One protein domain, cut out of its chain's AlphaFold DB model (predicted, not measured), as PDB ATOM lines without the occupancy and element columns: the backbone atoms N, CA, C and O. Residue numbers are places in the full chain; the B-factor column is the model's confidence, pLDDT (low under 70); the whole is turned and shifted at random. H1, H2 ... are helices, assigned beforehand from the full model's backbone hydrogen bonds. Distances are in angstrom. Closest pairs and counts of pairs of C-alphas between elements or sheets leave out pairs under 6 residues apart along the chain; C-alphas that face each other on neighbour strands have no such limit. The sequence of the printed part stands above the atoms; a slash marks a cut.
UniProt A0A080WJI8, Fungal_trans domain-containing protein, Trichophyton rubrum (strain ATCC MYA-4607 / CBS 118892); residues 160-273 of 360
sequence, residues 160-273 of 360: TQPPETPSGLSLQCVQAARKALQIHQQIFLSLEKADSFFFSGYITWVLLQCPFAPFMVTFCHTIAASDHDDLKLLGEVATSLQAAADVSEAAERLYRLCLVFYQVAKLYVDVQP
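AT A GLANCE: This is residues 160 to 273 of the 360 residues of the protein "Fungal_trans domain-containing protein" of Trichophyton rubrum (strain ATCC MYA-4607 / CBS 118892) (UniProt A0A080WJI8). This is an elongated body of five helices, in which the long hairpin of H4 and H5 and the shorter H3 make an up-and-down bundle, their centres in a triangle. The long H1 packs on H3 and H4, crossing H3 steeply, and H2 folds back on the last part of H1, toward the opposite end of the body from H3. The printed part has 114 residues with five named helices, H1 to H5 in order along the chain, and no named strand; the class is all helix. The whole is compact, with a radius of gyration of the C-alphas of 14.7 A and spans of 48 by 27 by 21 A.

IN THESE COORDINATES: Residues 160 to 170 come before the first named helix. H1, the longest helix, is residues 171 to 194, from C-alpha 171 at (-20.639, -4.721, -52.693) over 34.6 A. H2 is residues 196 to 207 and H3 residues 213 to 225, where C-alpha 213 stands at (-20.090, -1.743, -38.056). H4, residues 228 to 244, is 25.4 A long. H5, residues 249 to 271, is 33.4 A long and ends with C-alpha 271 at (-33.436, 15.956, -49.625).

HOW THE PARTS SIT: In the bundle of H3, H4 and H5 each helix runs against the one before it. H4 and H5 form a hairpin and touch at a shallow tilt of 23 degrees, with the C-alphas of Ala 238 and Leu 259 closest, 5.0 A apart. H3 and H4 are a hairpin too, at a shallow tilt of 33 degrees, only just short of steep; H4 touches H3 with residues 228 to 234 alone, and the closest C-alphas are those of Thr 222 and Asp 230, at 5.7 A. H3 and H5 touch and run the same way at a shallow tilt of 11 degrees, closest at the C-alphas of Ile 223 and Ala 265, 5.7 A apart. H1 touches H3 with residues 173 to 181 alone, at a steep tilt of 58 degrees, closest at the C-alphas of Ala 177 and Pro 214, 4.2 A apart. H1 also touches H4, the same way at 36 degrees, only just a steep tilt, with the C-alphas of Gln 185 and Val 237 closest at 6.0 A. H1 and H2 form a hairpin, touching with residues 188 to 192 and 198 to 202 alone, closest at the C-alphas of Leu 191 and Phe 199, 5.0 A apart. H1 and H5 are apart, and so are H2 and H3. Of 6 pairs of helices that touch, 4 are at a shallow tilt: mostly aligned packing, but only just. Each O i to N i+4 pair is within hydrogen-bond range in H2, H3 and H5; in H1 it is 19 of 20 and in H4 10 of 13.

THE WHOLE: The C-alphas of Gln 161 and Phe 197, the two farthest apart, are 48.2 A apart. The printed part has no cut, and the four links between the helices are tight. The mean pLDDT of the printed part is 88.7; residue 211 and residues 272 to 273 are under 70.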
ATOM      1  N   THR A 160     -11.801  -0.342 -54.742       83.19
ATOM      2  CA  THR A 160     -11.745  -0.684 -56.164       83.19
ATOM      3  C   THR A 160     -11.841   0.569 -57.034       83.19
ATOM      4  O   THR A 160     -12.434   1.579 -56.652       83.19
ATOM      5  N   GLN A 161     -11.218   0.523 -58.215       86.00
ATOM      6  CA  GLN A 161     -11.326   1.570 -59.229       86.00
ATOM      7  C   GLN A 161     -11.794   0.948 -60.555       86.00
ATOM      8  O   GLN A 161     -11.044   0.163 -61.140       86.00
ATOM      9  N   PRO A 162     -13.007   1.279 -61.044       86.88
ATOM     10  CA  PRO A 162     -13.995   2.184 -60.438       86.88
ATOM     11  C   PRO A 162     -14.646   1.607 -59.157       86.88
ATOM     12  O   PRO A 162     -14.612   0.389 -58.972       86.88
ATOM     13  N   PRO A 163     -15.253   2.452 -58.297       86.06
ATOM     14  CA  PRO A 163     -15.995   1.994 -57.121       86.06
ATOM     15  C   PRO A 163     -17.165   1.071 -57.480       86.06
ATOM     16  O   PRO A 163     -17.902   1.336 -58.430       86.06
ATOM     17  N   GLU A 164     -17.375   0.020 -56.686       87.12
ATOM     18  CA  GLU A 164     -18.506  -0.912 -56.852       87.12
ATOM     19  C   GLU A 164     -19.845  -0.332 -56.382       87.12
ATOM     20  O   GLU A 164     -20.896  -0.694 -56.910       87.12
ATOM     21  N   THR A 165     -19.818   0.552 -55.382       87.38
ATOM     22  CA  THR A 165     -21.006   1.220 -54.838       87.38
ATOM     23  C   THR A 165     -20.784   2.733 -54.757       87.38
ATOM     24  O   THR A 165     -19.633   3.172 -54.654       87.38
ATOM     25  N   PRO A 166     -21.855   3.552 -54.731       82.62
ATOM     26  CA  PRO A 166     -21.742   5.008 -54.575       82.62
ATOM     27  C   PRO A 166     -21.004   5.444 -53.301       82.62
ATOM     28  O   PRO A 166     -20.393   6.506 -53.270       82.62
ATOM     29  N   SER A 167     -21.035   4.610 -52.258       79.19
ATOM     30  CA  SER A 167     -20.345   4.861 -50.987       79.19
ATOM     31  C   SER A 167     -18.837   4.583 -51.017       79.19
ATOM     32  O   SER A 167     -18.153   4.837 -50.031       79.19
ATOM     33  N   GLY A 168     -18.309   4.007 -52.103       80.62
ATOM     34  CA  GLY A 168     -16.923   3.530 -52.172       80.62
ATOM     35  C   GLY A 168     -16.670   2.210 -51.432       80.62
ATOM     36  O   GLY A 168     -15.587   1.641 -51.555       80.62
ATOM     37  N   LEU A 169     -17.662   1.695 -50.699       84.38
ATOM     38  CA  LEU A 169     -17.616   0.384 -50.052       84.38
ATOM     39  C   LEU A 169     -17.771  -0.732 -51.092       84.38
ATOM     40  O   LEU A 169     -18.480  -0.565 -52.089       84.38
ATOM     41  N   SER A 170     -17.148  -1.886 -50.843       89.31
ATOM     42  CA  SER A 170     -17.347  -3.063 -51.692       89.31
ATOM     43  C   SER A 170     -18.785  -3.569 -51.586       89.31
ATOM     44  O   SER A 170     -19.423  -3.486 -50.528       89.31
ATOM     45  N   LEU A 171     -19.294  -4.150 -52.672       93.62
ATOM     46  CA  LEU A 171     -20.639  -4.721 -52.693       93.62
ATOM     47  C   LEU A 171     -20.786  -5.830 -51.641       93.62
ATOM     48  O   LEU A 171     -21.822  -5.932 -50.987       93.62
ATOM     49  N   GLN A 172     -19.730  -6.621 -51.437       94.75
ATOM     50  CA  GLN A 172     -19.699  -7.687 -50.433       94.75
ATOM     51  C   GLN A 172     -19.836  -7.145 -49.004       94.75
ATOM     52  O   GLN A 172     -20.560  -7.732 -48.201       94.75
ATOM     53  N   CYS A 173     -19.201  -6.008 -48.690       94.62
ATOM     54  CA  CYS A 173     -19.319  -5.366 -47.380       94.62
ATOM     55  C   CYS A 173     -20.764  -4.926 -47.104       94.62
ATOM     56  O   CYS A 173     -21.325  -5.257 -46.057       94.62
ATOM     57  N   VAL A 174     -21.392  -4.256 -48.078       94.69
ATOM     58  CA  VAL A 174     -22.783  -3.788 -47.976       94.69
ATOM     59  C   VAL A 174     -23.755  -4.966 -47.851       94.69
ATOM     60  O   VAL A 174     -24.649  -4.948 -47.007       94.69
ATOM     61  N   GLN A 175     -23.570  -6.025 -48.644       97.62
ATOM     62  CA  GLN A 175     -24.411  -7.224 -48.584       97.62
ATOM     63  C   GLN A 175     -24.306  -7.948 -47.237       97.62
ATOM     64  O   GLN A 175     -25.339  -8.308 -46.667       97.62
ATOM     65  N   ALA A 176     -23.090  -8.124 -46.711       97.19
ATOM     66  CA  ALA A 176     -22.882  -8.714 -45.390       97.19
ATOM     67  C   ALA A 176     -23.547  -7.869 -44.291       97.19
ATOM     68  O   ALA A 176     -24.260  -8.410 -43.448       97.19
ATOM     69  N   ALA A 177     -23.408  -6.537 -44.354       96.25
ATOM     70  CA  ALA A 177     -23.995  -5.630 -43.368       96.25
ATOM     71  C   ALA A 177     -25.526  -5.696 -43.354       96.25
ATOM     72  O   ALA A 177     -26.136  -5.912 -42.305       96.25
ATOM     73  N   ARG A 178     -26.152  -5.616 -44.537       97.81
ATOM     74  CA  ARG A 178     -27.604  -5.793 -44.697       97.81
ATOM     75  C   ARG A 178     -28.062  -7.122 -44.118       97.81
ATOM     76  O   ARG A 178     -29.041  -7.173 -43.378       97.81
ATOM     77  N   LYS A 179     -27.351  -8.203 -44.447       97.81
ATOM     78  CA  LYS A 179     -27.722  -9.543 -44.000       97.81
ATOM     79  C   LYS A 179     -27.612  -9.680 -42.482       97.81
ATOM     80  O   LYS A 179     -28.517 -10.255 -41.881       97.81
ATOM     81  N   ALA A 180     -26.572  -9.114 -41.866       96.38
ATOM     82  CA  ALA A 180     -26.433  -9.067 -40.415       96.38
ATOM     83  C   ALA A 180     -27.617  -8.345 -39.754       96.38
ATOM     84  O   ALA A 180     -28.253  -8.917 -38.873       96.38
ATOM     85  N   LEU A 181     -27.971  -7.142 -40.221       96.12
ATOM     86  CA  LEU A 181     -29.098  -6.369 -39.679       96.12
ATOM     87  C   LEU A 181     -30.445  -7.086 -39.858       96.12
ATOM     88  O   LEU A 181     -31.262  -7.112 -38.942       96.12
ATOM     89  N   GLN A 182     -30.667  -7.724 -41.009       96.44
ATOM     90  CA  GLN A 182     -31.879  -8.509 -41.261       96.44
ATOM     91  C   GLN A 182     -31.997  -9.710 -40.317       96.44
ATOM     92  O   GLN A 182     -33.074  -9.966 -39.782       96.44
ATOM     93  N   ILE A 183     -30.905 -10.457 -40.115       94.81
ATOM     94  CA  ILE A 183     -30.892 -11.599 -39.192       94.81
ATOM     95  C   ILE A 183     -31.071 -11.107 -37.752       94.81
ATOM     96  O   ILE A 183     -31.875 -11.681 -37.021       94.81
ATOM     97  N   HIS A 184     -30.373 -10.035 -37.362       92.69
ATOM     98  CA  HIS A 184     -30.531  -9.395 -36.058       92.69
ATOM     99  C   HIS A 184     -32.002  -9.066 -35.792       92.69
ATOM    100  O   HIS A 184     -32.554  -9.531 -34.801       92.69
ATOM    101  N   GLN A 185     -32.664  -8.378 -36.725       93.56
ATOM    102  CA  GLN A 185     -34.072  -8.012 -36.591       93.56
ATOM    103  C   GLN A 185     -34.986  -9.236 -36.450       93.56
ATOM    104  O   GLN A 185     -35.905  -9.243 -35.632       93.56
ATOM    105  N   GLN A 186     -34.734 -10.294 -37.225       92.56
ATOM    106  CA  GLN A 186     -35.507 -11.536 -37.142       92.56
ATOM    107  C   GLN A 186     -35.344 -12.226 -35.782       92.56
ATOM    108  O   GLN A 186     -36.339 -12.655 -35.198       92.56
ATOM    109  N   ILE A 187     -34.111 -12.326 -35.276       90.06
ATOM    110  CA  ILE A 187     -33.827 -12.930 -33.968       90.06
ATOM    111  C   ILE A 187     -34.437 -12.078 -32.856       90.06
ATOM    112  O   ILE A 187     -35.162 -12.612 -32.020       90.06
ATOM    113  N   PHE A 188     -34.196 -10.768 -32.883       90.69
ATOM    114  CA  PHE A 188     -34.656  -9.822 -31.872       90.69
ATOM    115  C   PHE A 188     -36.176  -9.896 -31.695       90.69
ATOM    116  O   PHE A 188     -36.651 -10.195 -30.603       90.69
ATOM    117  N   LEU A 189     -36.938  -9.746 -32.785       90.88
ATOM    118  CA  LEU A 189     -38.406  -9.788 -32.747       90.88
ATOM    119  C   LEU A 189     -38.966 -11.162 -32.357       90.88
ATOM    120  O   LEU A 189     -40.090 -11.252 -31.858       90.88
ATOM    121  N   SER A 190     -38.228 -12.238 -32.640       89.38
ATOM    122  CA  SER A 190     -38.611 -13.591 -32.236       89.38
ATOM    123  C   SER A 190     -38.434 -13.778 -30.728       89.38
ATOM    124  O   SER A 190     -39.353 -14.240 -30.056       89.38
ATOM    125  N   LEU A 191     -37.285 -13.361 -30.187       87.00
ATOM    126  CA  LEU A 191     -36.953 -13.505 -28.770       87.00
ATOM    127  C   LEU A 191     -37.772 -12.581 -27.872       87.00
ATOM    128  O   LEU A 191     -38.291 -13.048 -26.862       87.00
ATOM    129  N   GLU A 192     -37.950 -11.319 -28.275       86.00
ATOM    130  CA  GLU A 192     -38.752 -10.319 -27.552       86.00
ATOM    131  C   GLU A 192     -40.159 -10.849 -27.230       86.00
ATOM    132  O   GLU A 192     -40.686 -10.653 -26.138       86.00
ATOM    133  N   LYS A 193     -40.760 -11.580 -28.175       83.44
ATOM    134  CA  LYS A 193     -42.114 -12.133 -28.041       83.44
ATOM    135  C   LYS A 193     -42.159 -13.486 -27.347       83.44
ATOM    136  O   LYS A 193     -43.227 -13.882 -26.880       83.44
ATOM    137  N   ALA A 194     -41.056 -14.226 -27.367       82.25
ATOM    138  CA  ALA A 194     -41.034 -15.617 -26.944       82.25
ATOM    139  C   ALA A 194     -40.701 -15.764 -25.460       82.25
ATOM    140  O   ALA A 194     -41.432 -16.448 -24.745       82.25
ATOM    141  N   ASP A 195     -39.594 -15.172 -25.008       83.19
ATOM    142  CA  ASP A 195     -39.055 -15.449 -23.680       83.19
ATOM    143  C   ASP A 195     -38.100 -14.344 -23.202       83.19
ATOM    144  O   ASP A 195     -37.074 -14.058 -23.824       83.19
ATOM    145  N   SER A 196     -38.420 -13.750 -22.050       85.75
ATOM    146  CA  SER A 196     -37.659 -12.642 -21.466       85.75
ATOM    147  C   SER A 196     -36.225 -13.010 -21.070       85.75
ATOM    148  O   SER A 196     -35.344 -12.152 -21.115       85.75
ATOM    149  N   PHE A 197     -35.973 -14.263 -20.670       85.81
ATOM    150  CA  PHE A 197     -34.637 -14.710 -20.275       85.81
ATOM    151  C   PHE A 197     -33.731 -14.831 -21.501       85.81
ATOM    152  O   PHE A 197     -32.625 -14.289 -21.504       85.81
ATOM    153  N   PHE A 198     -34.215 -15.465 -22.573       84.06
ATOM    154  CA  PHE A 198     -33.470 -15.520 -23.832       84.06
ATOM    155  C   PHE A 198     -33.289 -14.142 -24.462       84.06
ATOM    156  O   PHE A 198     -32.223 -13.866 -25.005       84.06
ATOM    157  N   PHE A 199     -34.299 -13.274 -24.369       88.44
ATOM    158  CA  PHE A 199     -34.207 -11.908 -24.866       88.44
ATOM    159  C   PHE A 199     -33.118 -11.116 -24.132       88.44
ATOM    160  O   PHE A 199     -32.192 -10.627 -24.773       88.44
ATOM    161  N   SER A 200     -33.144 -11.080 -22.796       86.44
ATOM    162  CA  SER A 200     -32.106 -10.417 -21.990       86.44
ATOM    163  C   SER A 200     -30.709 -11.016 -22.226       86.44
ATOM    164  O   SER A 200     -29.724 -10.283 -22.362       86.44
ATOM    165  N   GLY A 201     -30.624 -12.343 -22.373       84.81
ATOM    166  CA  GLY A 201     -29.397 -13.030 -22.766       84.81
ATOM    167  C   GLY A 201     -28.883 -12.583 -24.137       84.81
ATOM    168  O   GLY A 201     -27.696 -12.311 -24.281       84.81
ATOM    169  N   TYR A 202     -29.759 -12.446 -25.132       88.00
ATOM    170  CA  TYR A 202     -29.393 -11.959 -26.462       88.00
ATOM    171  C   TYR A 202     -28.886 -10.515 -26.438       88.00
ATOM    172  O   TYR A 202     -27.875 -10.219 -27.076       88.00
ATOM    173  N   ILE A 203     -29.532  -9.631 -25.670       86.31
ATOM    174  CA  ILE A 203     -29.058  -8.253 -25.498       86.31
ATOM    175  C   ILE A 203     -27.626  -8.256 -24.949       86.31
ATOM    176  O   ILE A 203     -26.719  -7.688 -25.552       86.31
ATOM    177  N   THR A 204     -27.404  -8.972 -23.848       82.69
ATOM    178  CA  THR A 204     -26.122  -8.951 -23.129       82.69
ATOM    179  C   THR A 204     -24.990  -9.620 -23.914       82.69
ATOM    180  O   THR A 204     -23.885  -9.091 -23.999       82.69
ATOM    181  N   TRP A 205     -25.254 -10.795 -24.493       80.31
ATOM    182  CA  TRP A 205     -24.215 -11.633 -25.100       80.31
ATOM    183  C   TRP A 205     -24.018 -11.398 -26.593       80.31
ATOM    184  O   TRP A 205     -22.979 -11.779 -27.123       80.31
ATOM    185  N   VAL A 206     -24.996 -10.805 -27.281       84.06
ATOM    186  CA  VAL A 206     -24.928 -10.598 -28.731       84.06
ATOM    187  C   VAL A 206     -25.010  -9.124 -29.074       84.06
ATOM    188  O   VAL A 206     -24.097  -8.636 -29.722       84.06
ATOM    189  N   LEU A 207     -26.056  -8.407 -28.653       84.62
ATOM    190  CA  LEU A 207     -26.245  -7.013 -29.069       84.62
ATOM    191  C   LEU A 207     -25.105  -6.112 -28.574       84.62
ATOM    192  O   LEU A 207     -24.517  -5.396 -29.375       84.62
ATOM    193  N   LEU A 208     -24.768  -6.174 -27.285       80.06
ATOM    194  CA  LEU A 208     -23.731  -5.311 -26.697       80.06
ATOM    195  C   LEU A 208     -22.306  -5.710 -27.098       80.06
ATOM    196  O   LEU A 208     -21.389  -4.901 -27.031       80.06
ATOM    197  N   GLN A 209     -22.124  -6.952 -27.542       71.12
ATOM    198  CA  GLN A 209     -20.847  -7.462 -28.048       71.12
ATOM    199  C   GLN A 209     -20.779  -7.424 -29.582       71.12
ATOM    200  O   GLN A 209     -19.802  -7.876 -30.176       71.12
ATOM    201  N   CYS A 210     -21.824  -6.916 -30.239       72.12
ATOM    202  CA  CYS A 210     -21.884  -6.777 -31.680       72.12
ATOM    203  C   CYS A 210     -21.167  -5.486 -32.079       72.12
ATOM    204  O   CYS A 210     -21.528  -4.410 -31.601       72.12
ATOM    205  N   PRO A 211     -20.195  -5.545 -32.999       64.00
ATOM    206  CA  PRO A 211     -19.604  -4.334 -33.540       64.00
ATOM    207  C   PRO A 211     -20.688  -3.503 -34.232       64.00
ATOM    208  O   PRO A 211     -21.392  -4.018 -35.099       64.00
ATOM    209  N   PHE A 212     -20.757  -2.201 -33.946       79.31
ATOM    210  CA  PHE A 212     -21.694  -1.249 -34.573       79.31
ATOM    211  C   PHE A 212     -21.499  -1.089 -36.105       79.31
ATOM    212  O   PHE A 212     -22.234  -0.384 -36.802       79.31
ATOM    213  N   ALA A 213     -20.516  -1.798 -36.666       85.19
ATOM    214  CA  ALA A 213     -20.090  -1.743 -38.056       85.19
ATOM    215  C   ALA A 213     -21.197  -2.002 -39.102       85.19
ATOM    216  O   ALA A 213     -21.249  -1.228 -40.059       85.19
ATOM    217  N   PRO A 214     -22.085  -3.016 -38.995       91.75
ATOM    218  CA  PRO A 214     -23.137  -3.239 -39.990       91.75
ATOM    219  C   PRO A 214     -24.108  -2.070 -40.100       91.75
ATOM    220  O   PRO A 214     -24.442  -1.665 -41.211       91.75
ATOM    221  N   PHE A 215     -24.514  -1.492 -38.964       92.94
ATOM    222  CA  PHE A 215     -25.407  -0.337 -38.948       92.94
ATOM    223  C   PHE A 215     -24.753   0.853 -39.658       92.94
ATOM    224  O   PHE A 215     -25.359   1.452 -40.544       92.94
ATOM    225  N   MET A 216     -23.477   1.117 -39.361       89.12
ATOM    226  CA  MET A 216     -22.707   2.177 -40.016       89.12
ATOM    227  C   MET A 216     -22.483   1.943 -41.508       89.12
ATOM    228  O   MET A 216     -22.623   2.867 -42.301       89.12
ATOM    229  N   VAL A 217     -22.162   0.716 -41.922       89.69
ATOM    230  CA  VAL A 217     -21.984   0.372 -43.342       89.69
ATOM    231  C   VAL A 217     -23.283   0.589 -44.114       89.69
ATOM    232  O   VAL A 217     -23.266   1.215 -45.176       89.69
ATOM    233  N   THR A 218     -24.414   0.127 -43.575       94.94
ATOM    234  CA  THR A 218     -25.730   0.340 -44.188       94.94
ATOM    235  C   THR A 218     -26.106   1.824 -44.191       94.94
ATOM    236  O   THR A 218     -26.584   2.312 -45.211       94.94
ATOM    237  N   PHE A 219     -25.821   2.574 -43.123       93.50
ATOM    238  CA  PHE A 219     -25.998   4.030 -43.067       93.50
ATOM    239  C   PHE A 219     -25.202   4.757 -44.163       93.50
ATOM    240  O   PHE A 219     -25.792   5.489 -44.959       93.50
ATOM    241  N   CYS A 220     -23.892   4.509 -44.266       87.50
ATOM    242  CA  CYS A 220     -23.031   5.120 -45.283       87.50
ATOM    243  C   CYS A 220     -23.500   4.793 -46.707       87.50
ATOM    244  O   CYS A 220     -23.494   5.663 -47.578       87.50
ATOM    245  N   HIS A 221     -23.929   3.551 -46.947       91.06
ATOM    246  CA  HIS A 221     -24.497   3.168 -48.234       91.06
ATOM    247  C   HIS A 221     -25.817   3.903 -48.515       91.06
ATOM    248  O   HIS A 221     -25.975   4.471 -49.595       91.06
ATOM    249  N   THR A 222     -26.718   3.967 -47.531       93.50
ATOM    250  CA  THR A 222     -28.029   4.633 -47.637       93.50
ATOM    251  C   THR A 222     -27.886   6.084 -48.077       93.50
ATOM    252  O   THR A 222     -28.519   6.492 -49.049       93.50
ATOM    253  N   ILE A 223     -27.030   6.862 -47.407       89.31
ATOM    254  CA  ILE A 223     -26.870   8.296 -47.699       89.31
ATOM    255  C   ILE A 223     -26.187   8.555 -49.045       89.31
ATOM    256  O   ILE A 223     -26.486   9.546 -49.709       89.31
ATOM    257  N   ALA A 224     -25.282   7.667 -49.469       87.00
ATOM    258  CA  ALA A 224     -24.556   7.817 -50.725       87.00
ATOM    259  C   ALA A 224     -25.390   7.377 -51.937       87.00
ATOM    260  O   ALA A 224     -25.311   7.992 -52.998       87.00
ATOM    261  N   ALA A 225     -26.178   6.311 -51.787       89.44
ATOM    262  CA  ALA A 225     -26.969   5.716 -52.862       89.44
ATOM    263  C   ALA A 225     -28.432   6.190 -52.887       89.44
ATOM    264  O   ALA A 225     -29.135   5.911 -53.854       89.44
ATOM    265  N   SER A 226     -28.895   6.896 -51.849       91.44
ATOM    266  CA  SER A 226     -30.321   7.181 -51.618       91.44
ATOM    267  C   SER A 226     -31.183   5.909 -51.609       91.44
ATOM    268  O   SER A 226     -32.278   5.871 -52.167       91.44
ATOM    269  N   ASP A 227     -30.655   4.838 -51.013       93.50
ATOM    270  CA  ASP A 227     -31.280   3.514 -51.018       93.50
ATOM    271  C   ASP A 227     -32.433   3.460 -49.997       93.50
ATOM    272  O   ASP A 227     -32.229   3.473 -48.782       93.50
ATOM    273  N   HIS A 228     -33.670   3.427 -50.498       95.25
ATOM    274  CA  HIS A 228     -34.868   3.404 -49.656       95.25
ATOM    275  C   HIS A 228     -35.070   2.079 -48.908       95.25
ATOM    276  O   HIS A 228     -35.699   2.082 -47.845       95.25
ATOM    277  N   ASP A 229     -34.564   0.961 -49.436       96.69
ATOM    278  CA  ASP A 229     -34.681  -0.340 -48.775       96.69
ATOM    279  C   ASP A 229     -33.745  -0.400 -47.562       96.69
ATOM    280  O   ASP A 229     -34.153  -0.840 -46.483       96.69
ATOM    281  N   ASP A 230     -32.528   0.131 -47.698       96.94
ATOM    282  CA  ASP A 230     -31.607   0.285 -46.573       96.94
ATOM    283  C   ASP A 230     -32.119   1.290 -45.543       96.94
ATOM    284  O   ASP A 230     -32.064   1.013 -44.344       96.94
ATOM    285  N   LEU A 231     -32.691   2.417 -45.985       97.69
ATOM    286  CA  LEU A 231     -33.315   3.378 -45.075       97.69
ATOM    287  C   LEU A 231     -34.420   2.716 -44.243       97.69
ATOM    288  O   LEU A 231     -34.514   2.938 -43.033       97.69
ATOM    289  N   LYS A 232     -35.258   1.894 -44.884       97.94
ATOM    290  CA  LYS A 232     -36.307   1.137 -44.200       97.94
ATOM    291  C   LYS A 232     -35.710   0.169 -43.177       97.94
ATOM    292  O   LYS A 232     -36.173   0.150 -42.040       97.94
ATOM    293  N   LEU A 233     -34.675  -0.585 -43.553       97.81
ATOM    294  CA  LEU A 233     -33.998  -1.533 -42.665       97.81
ATOM    295  C   LEU A 233     -33.387  -0.841 -41.434       97.81
ATOM    296  O   LEU A 233     -33.582  -1.314 -40.315       97.81
ATOM    297  N   LEU A 234     -32.701   0.293 -41.622       97.25
ATOM    298  CA  LEU A 234     -32.150   1.092 -40.521       97.25
ATOM    299  C   LEU A 234     -33.248   1.550 -39.558       97.25
ATOM    300  O   LEU A 234     -33.069   1.462 -38.346       97.25
ATOM    301  N   GLY A 235     -34.391   1.995 -40.085       96.75
ATOM    302  CA  GLY A 235     -35.532   2.414 -39.270       96.75
ATOM    303  C   GLY A 235     -36.167   1.265 -38.490       96.75
ATOM    304  O   GLY A 235     -36.484   1.427 -37.311       96.75
ATOM    305  N   GLU A 236     -36.326   0.097 -39.119       96.88
ATOM    306  CA  GLU A 236     -36.867  -1.102 -38.470       96.88
ATOM    307  C   GLU A 236     -35.978  -1.577 -37.314       96.88
ATOM    308  O   GLU A 236     -36.503  -1.871 -36.239       96.88
ATOM    309  N   VAL A 237     -34.656  -1.608 -37.517       95.31
ATOM    310  CA  VAL A 237     -33.684  -1.977 -36.475       95.31
ATOM    311  C   VAL A 237     -33.625  -0.917 -35.379       95.31
ATOM    312  O   VAL A 237     -33.742  -1.237 -34.204       95.31
ATOM    313  N   ALA A 238     -33.493   0.364 -35.732       94.50
ATOM    314  CA  ALA A 238     -33.417   1.425 -34.733       94.50
ATOM    315  C   ALA A 238     -34.672   1.482 -33.852       94.50
ATOM    316  O   ALA A 238     -34.571   1.709 -32.654       94.50
ATOM    317  N   THR A 239     -35.855   1.252 -34.425       93.81
ATOM    318  CA  THR A 239     -37.112   1.296 -33.665       93.81
ATOM    319  C   THR A 239     -37.278   0.072 -32.763       93.81
ATOM    320  O   THR A 239     -37.728   0.225 -31.630       93.81
ATOM    321  N   SER A 240     -36.912  -1.132 -33.223       92.94
ATOM    322  CA  SER A 240     -37.053  -2.355 -32.414       92.94
ATOM    323  C   SER A 240     -36.160  -2.341 -31.175       92.94
ATOM    324  O   SER A 240     -36.582  -2.804 -30.117       92.94
ATOM    325  N   LEU A 241     -34.974  -1.729 -31.265       92.19
ATOM    326  CA  LEU A 241     -34.041  -1.600 -30.144       92.19
ATOM    327  C   LEU A 241     -34.621  -0.855 -28.932       92.19
ATOM    328  O   LEU A 241     -34.105  -1.030 -27.831       92.19
ATOM    329  N   GLN A 242     -35.718  -0.103 -29.083       92.19
ATOM    330  CA  GLN A 242     -36.417   0.504 -27.948       92.19
ATOM    331  C   GLN A 242     -36.812  -0.542 -26.894       92.19
ATOM    332  O   GLN A 242     -36.716  -0.271 -25.701       92.19
ATOM    333  N   ALA A 243     -37.196  -1.752 -27.314       90.81
ATOM    334  CA  ALA A 243     -37.570  -2.832 -26.401       90.81
ATOM    335  C   ALA A 243     -36.389  -3.367 -25.568       90.81
ATOM    336  O   ALA A 243     -36.601  -4.029 -24.556       90.81
ATOM    337  N   ALA A 244     -35.147  -3.085 -25.977       88.31
ATOM    338  CA  ALA A 244     -33.948  -3.448 -25.226       88.31
ATOM    339  C   ALA A 244     -33.512  -2.369 -24.222       88.31
ATOM    340  O   ALA A 244     -32.660  -2.655 -23.384       88.31
ATOM    341  N   ALA A 245     -34.073  -1.155 -24.282       87.56
ATOM    342  CA  ALA A 245     -33.631  -0.027 -23.459       87.56
ATOM    343  C   ALA A 245     -33.775  -0.291 -21.951       87.56
ATOM    344  O   ALA A 245     -32.919   0.110 -21.173       87.56
ATOM    345  N   ASP A 246     -34.801  -1.043 -21.547       86.12
ATOM    346  CA  ASP A 246     -35.029  -1.386 -20.138       86.12
ATOM    347  C   ASP A 246     -34.109  -2.515 -19.626       86.12
ATOM    348  O   ASP A 246     -34.152  -2.864 -18.445       86.12
ATOM    349  N   VAL A 247     -33.295  -3.128 -20.498       86.44
ATOM    350  CA  VAL A 247     -32.413  -4.250 -20.134       86.44
ATOM    351  C   VAL A 247     -31.082  -3.762 -19.559       86.44
ATOM    352  O   VAL A 247     -30.594  -4.352 -18.596       86.44
ATOM    353  N   SER A 248     -30.490  -2.708 -20.130       85.38
ATOM    354  CA  SER A 248     -29.266  -2.069 -19.626       85.38
ATOM    355  C   SER A 248     -29.108  -0.647 -20.167       85.38
ATOM    356  O   SER A 248     -29.650  -0.314 -21.224       85.38
ATOM    357  N   GLU A 249     -28.314   0.184 -19.484       86.31
ATOM    358  CA  GLU A 249     -28.032   1.551 -19.936       86.31
ATOM    359  C   GLU A 249     -27.271   1.533 -21.271       86.31
ATOM    360  O   GLU A 249     -27.570   2.308 -22.183       86.31
ATOM    361  N   ALA A 250     -26.346   0.586 -21.441       84.88
ATOM    362  CA  ALA A 250     -25.660   0.369 -22.712       84.88
ATOM    363  C   ALA A 250     -26.636   0.059 -23.870       84.88
ATOM    364  O   ALA A 250     -26.473   0.584 -24.976       84.88
ATOM    365  N   ALA A 251     -27.680  -0.742 -23.635       87.44
ATOM    366  CA  ALA A 251     -28.674  -1.053 -24.662       87.44
ATOM    367  C   ALA A 251     -29.539   0.170 -25.009       87.44
ATOM    368  O   ALA A 251     -29.814   0.418 -26.186       87.44
ATOM    369  N   GLU A 252     -29.907   0.975 -24.010       87.62
ATOM    370  CA  GLU A 252     -30.595   2.250 -24.226       87.62
ATOM    371  C   GLU A 252     -29.742   3.231 -25.048       87.62
ATOM    372  O   GLU A 252     -30.238   3.853 -25.994       87.62
ATOM    373  N   ARG A 253     -28.449   3.360 -24.731       87.12
ATOM    374  CA  ARG A 253     -27.520   4.219 -25.481       87.12
ATOM    375  C   ARG A 253     -27.394   3.770 -26.935       87.12
ATOM    376  O   ARG A 253     -27.497   4.608 -27.832       87.12
ATOM    377  N   LEU A 254     -27.248   2.466 -27.175       88.12
ATOM    378  CA  LEU A 254     -27.198   1.908 -28.527       88.12
ATOM    379  C   LEU A 254     -28.494   2.180 -29.308       88.12
ATOM    380  O   LEU A 254     -28.433   2.591 -30.467       88.12
ATOM    381  N   TYR A 255     -29.660   2.015 -28.674       91.00
ATOM    382  CA  TYR A 255     -30.951   2.382 -29.259       91.00
ATOM    383  C   TYR A 255     -30.974   3.850 -29.712       91.00
ATOM    384  O   TYR A 255     -31.273   4.139 -30.876       91.00
ATOM    385  N   ARG A 256     -30.624   4.778 -28.814       90.19
ATOM    386  CA  ARG A 256     -30.618   6.221 -29.104       90.19
ATOM    387  C   ARG A 256     -29.672   6.554 -30.257       90.19
ATOM    388  O   ARG A 256     -30.046   7.316 -31.148       90.19
ATOM    389  N   LEU A 257     -28.488   5.944 -30.276       88.50
ATOM    390  CA  LEU A 257     -27.499   6.123 -31.334       88.50
ATOM    391  C   LEU A 257     -28.042   5.663 -32.698       88.50
ATOM    392  O   LEU A 257     -28.055   6.442 -33.652       88.50
ATOM    393  N   CYS A 258     -28.571   4.437 -32.786       91.81
ATOM    394  CA  CYS A 258     -29.192   3.912 -34.007       91.81
ATOM    395  C   CYS A 258     -30.325   4.816 -34.514       91.81
ATOM    396  O   CYS A 258     -30.427   5.081 -35.716       91.81
ATOM    397  N   LEU A 259     -31.172   5.313 -33.606       92.69
ATOM    398  CA  LEU A 259     -32.294   6.185 -33.951       92.69
ATOM    399  C   LEU A 259     -31.825   7.506 -34.566       92.69
ATOM    400  O   LEU A 259     -32.401   7.967 -35.551       92.69
ATOM    401  N   VAL A 260     -30.757   8.084 -34.023       91.19
ATOM    402  CA  VAL A 260     -30.144   9.314 -34.530       91.19
ATOM    403  C   VAL A 260     -29.601   9.119 -35.939       91.19
ATOM    404  O   VAL A 260     -29.962   9.868 -36.846       91.19
ATOM    405  N   PHE A 261     -28.793   8.082 -36.159       89.75
ATOM    406  CA  PHE A 261     -28.264   7.783 -37.489       89.75
ATOM    407  C   PHE A 261     -29.380   7.515 -38.503       89.75
ATOM    408  O   PHE A 261     -29.315   7.995 -39.635       89.75
ATOM    409  N   TYR A 262     -30.441   6.810 -38.103       94.88
ATOM    410  CA  TYR A 262     -31.612   6.623 -38.954       94.88
ATOM    411  C   TYR A 262     -32.282   7.959 -39.329       94.88
ATOM    412  O   TYR A 262     -32.595   8.178 -40.502       94.88
ATOM    413  N   GLN A 263     -32.478   8.874 -38.373       93.19
ATOM    414  CA  GLN A 263     -33.064  10.195 -38.638       93.19
ATOM    415  C   GLN A 263     -32.203  11.021 -39.597       93.19
ATOM    416  O   GLN A 263     -32.737  11.626 -40.529       93.19
ATOM    417  N   VAL A 264     -30.880  10.996 -39.419       90.12
ATOM    418  CA  VAL A 264     -29.939  11.641 -40.341       90.12
ATOM    419  C   VAL A 264     -30.061  11.027 -41.734       90.12
ATOM    420  O   VAL A 264     -30.259  11.760 -42.700       90.12
ATOM    421  N   ALA A 265     -30.028   9.696 -41.855       92.00
ATOM    422  CA  ALA A 265     -30.165   9.027 -43.148       92.00
ATOM    423  C   ALA A 265     -31.473   9.405 -43.849       92.00
ATOM    424  O   ALA A 265     -31.470   9.702 -45.041       92.00
ATOM    425  N   LYS A 266     -32.578   9.460 -43.101       93.50
ATOM    426  CA  LYS A 266     -33.884   9.859 -43.624       93.50
ATOM    427  C   LYS A 266     -33.850  11.259 -44.237       93.50
ATOM    428  O   LYS A 266     -34.309  11.426 -45.359       93.50
ATOM    429  N   LEU A 267     -33.252  12.235 -43.549       91.50
ATOM    430  CA  LEU A 267     -33.098  13.595 -44.076       91.50
ATOM    431  C   LEU A 267     -32.288  13.614 -45.378       91.50
ATOM    432  O   LEU A 267     -32.676  14.288 -46.326       91.50
ATOM    433  N   TYR A 268     -31.196  12.851 -45.451       86.19
ATOM    434  CA  TYR A 268     -30.371  12.766 -46.660       86.19
ATOM    435  C   TYR A 268     -31.127  12.183 -47.855       86.19
ATOM    436  O   TYR A 268     -31.046  12.726 -48.957       86.19
ATOM    437  N   VAL A 269     -31.880  11.106 -47.634       90.75
ATOM    438  CA  VAL A 269     -32.681  10.469 -48.686       90.75
ATOM    439  C   VAL A 269     -33.855  11.359 -49.111       90.75
ATOM    440  O   VAL A 269     -34.152  11.440 -50.300       90.75
ATOM    441  N   ASP A 270     -34.490  12.067 -48.172       84.94
ATOM    442  CA  ASP A 270     -35.626  12.957 -48.452       84.94
ATOM    443  C   ASP A 270     -35.207  14.243 -49.202       84.94
ATOM    444  O   ASP A 270     -36.006  14.808 -49.952       84.94
ATOM    445  N   VAL A 271     -33.964  14.714 -49.019       79.06
ATOM    446  CA  VAL A 271     -33.436  15.956 -49.625       79.06
ATOM    447  C   VAL A 271     -32.832  15.739 -51.021       79.06
ATOM    448  O   VAL A 271     -32.728  16.700 -51.787       79.06
ATOM    449  N   GLN A 272     -32.460  14.512 -51.400       62.72
ATOM    450  CA  GLN A 272     -31.894  14.224 -52.725       62.72
ATOM    451  C   GLN A 272     -32.909  14.541 -53.853       62.72
ATOM    452  O   GLN A 272     -33.982  13.931 -53.917       62.72
ATOM    453  N   PRO A 273     -32.617  15.504 -54.758       51.59
ATOM    454  CA  PRO A 273     -33.547  15.909 -55.810       51.59
ATOM    455  C   PRO A 273     -33.785  14.784 -56.823       51.59
ATOM    456  O   PRO A 273     -32.851  14.147 -57.301       51.59
TER     457      PRO A 273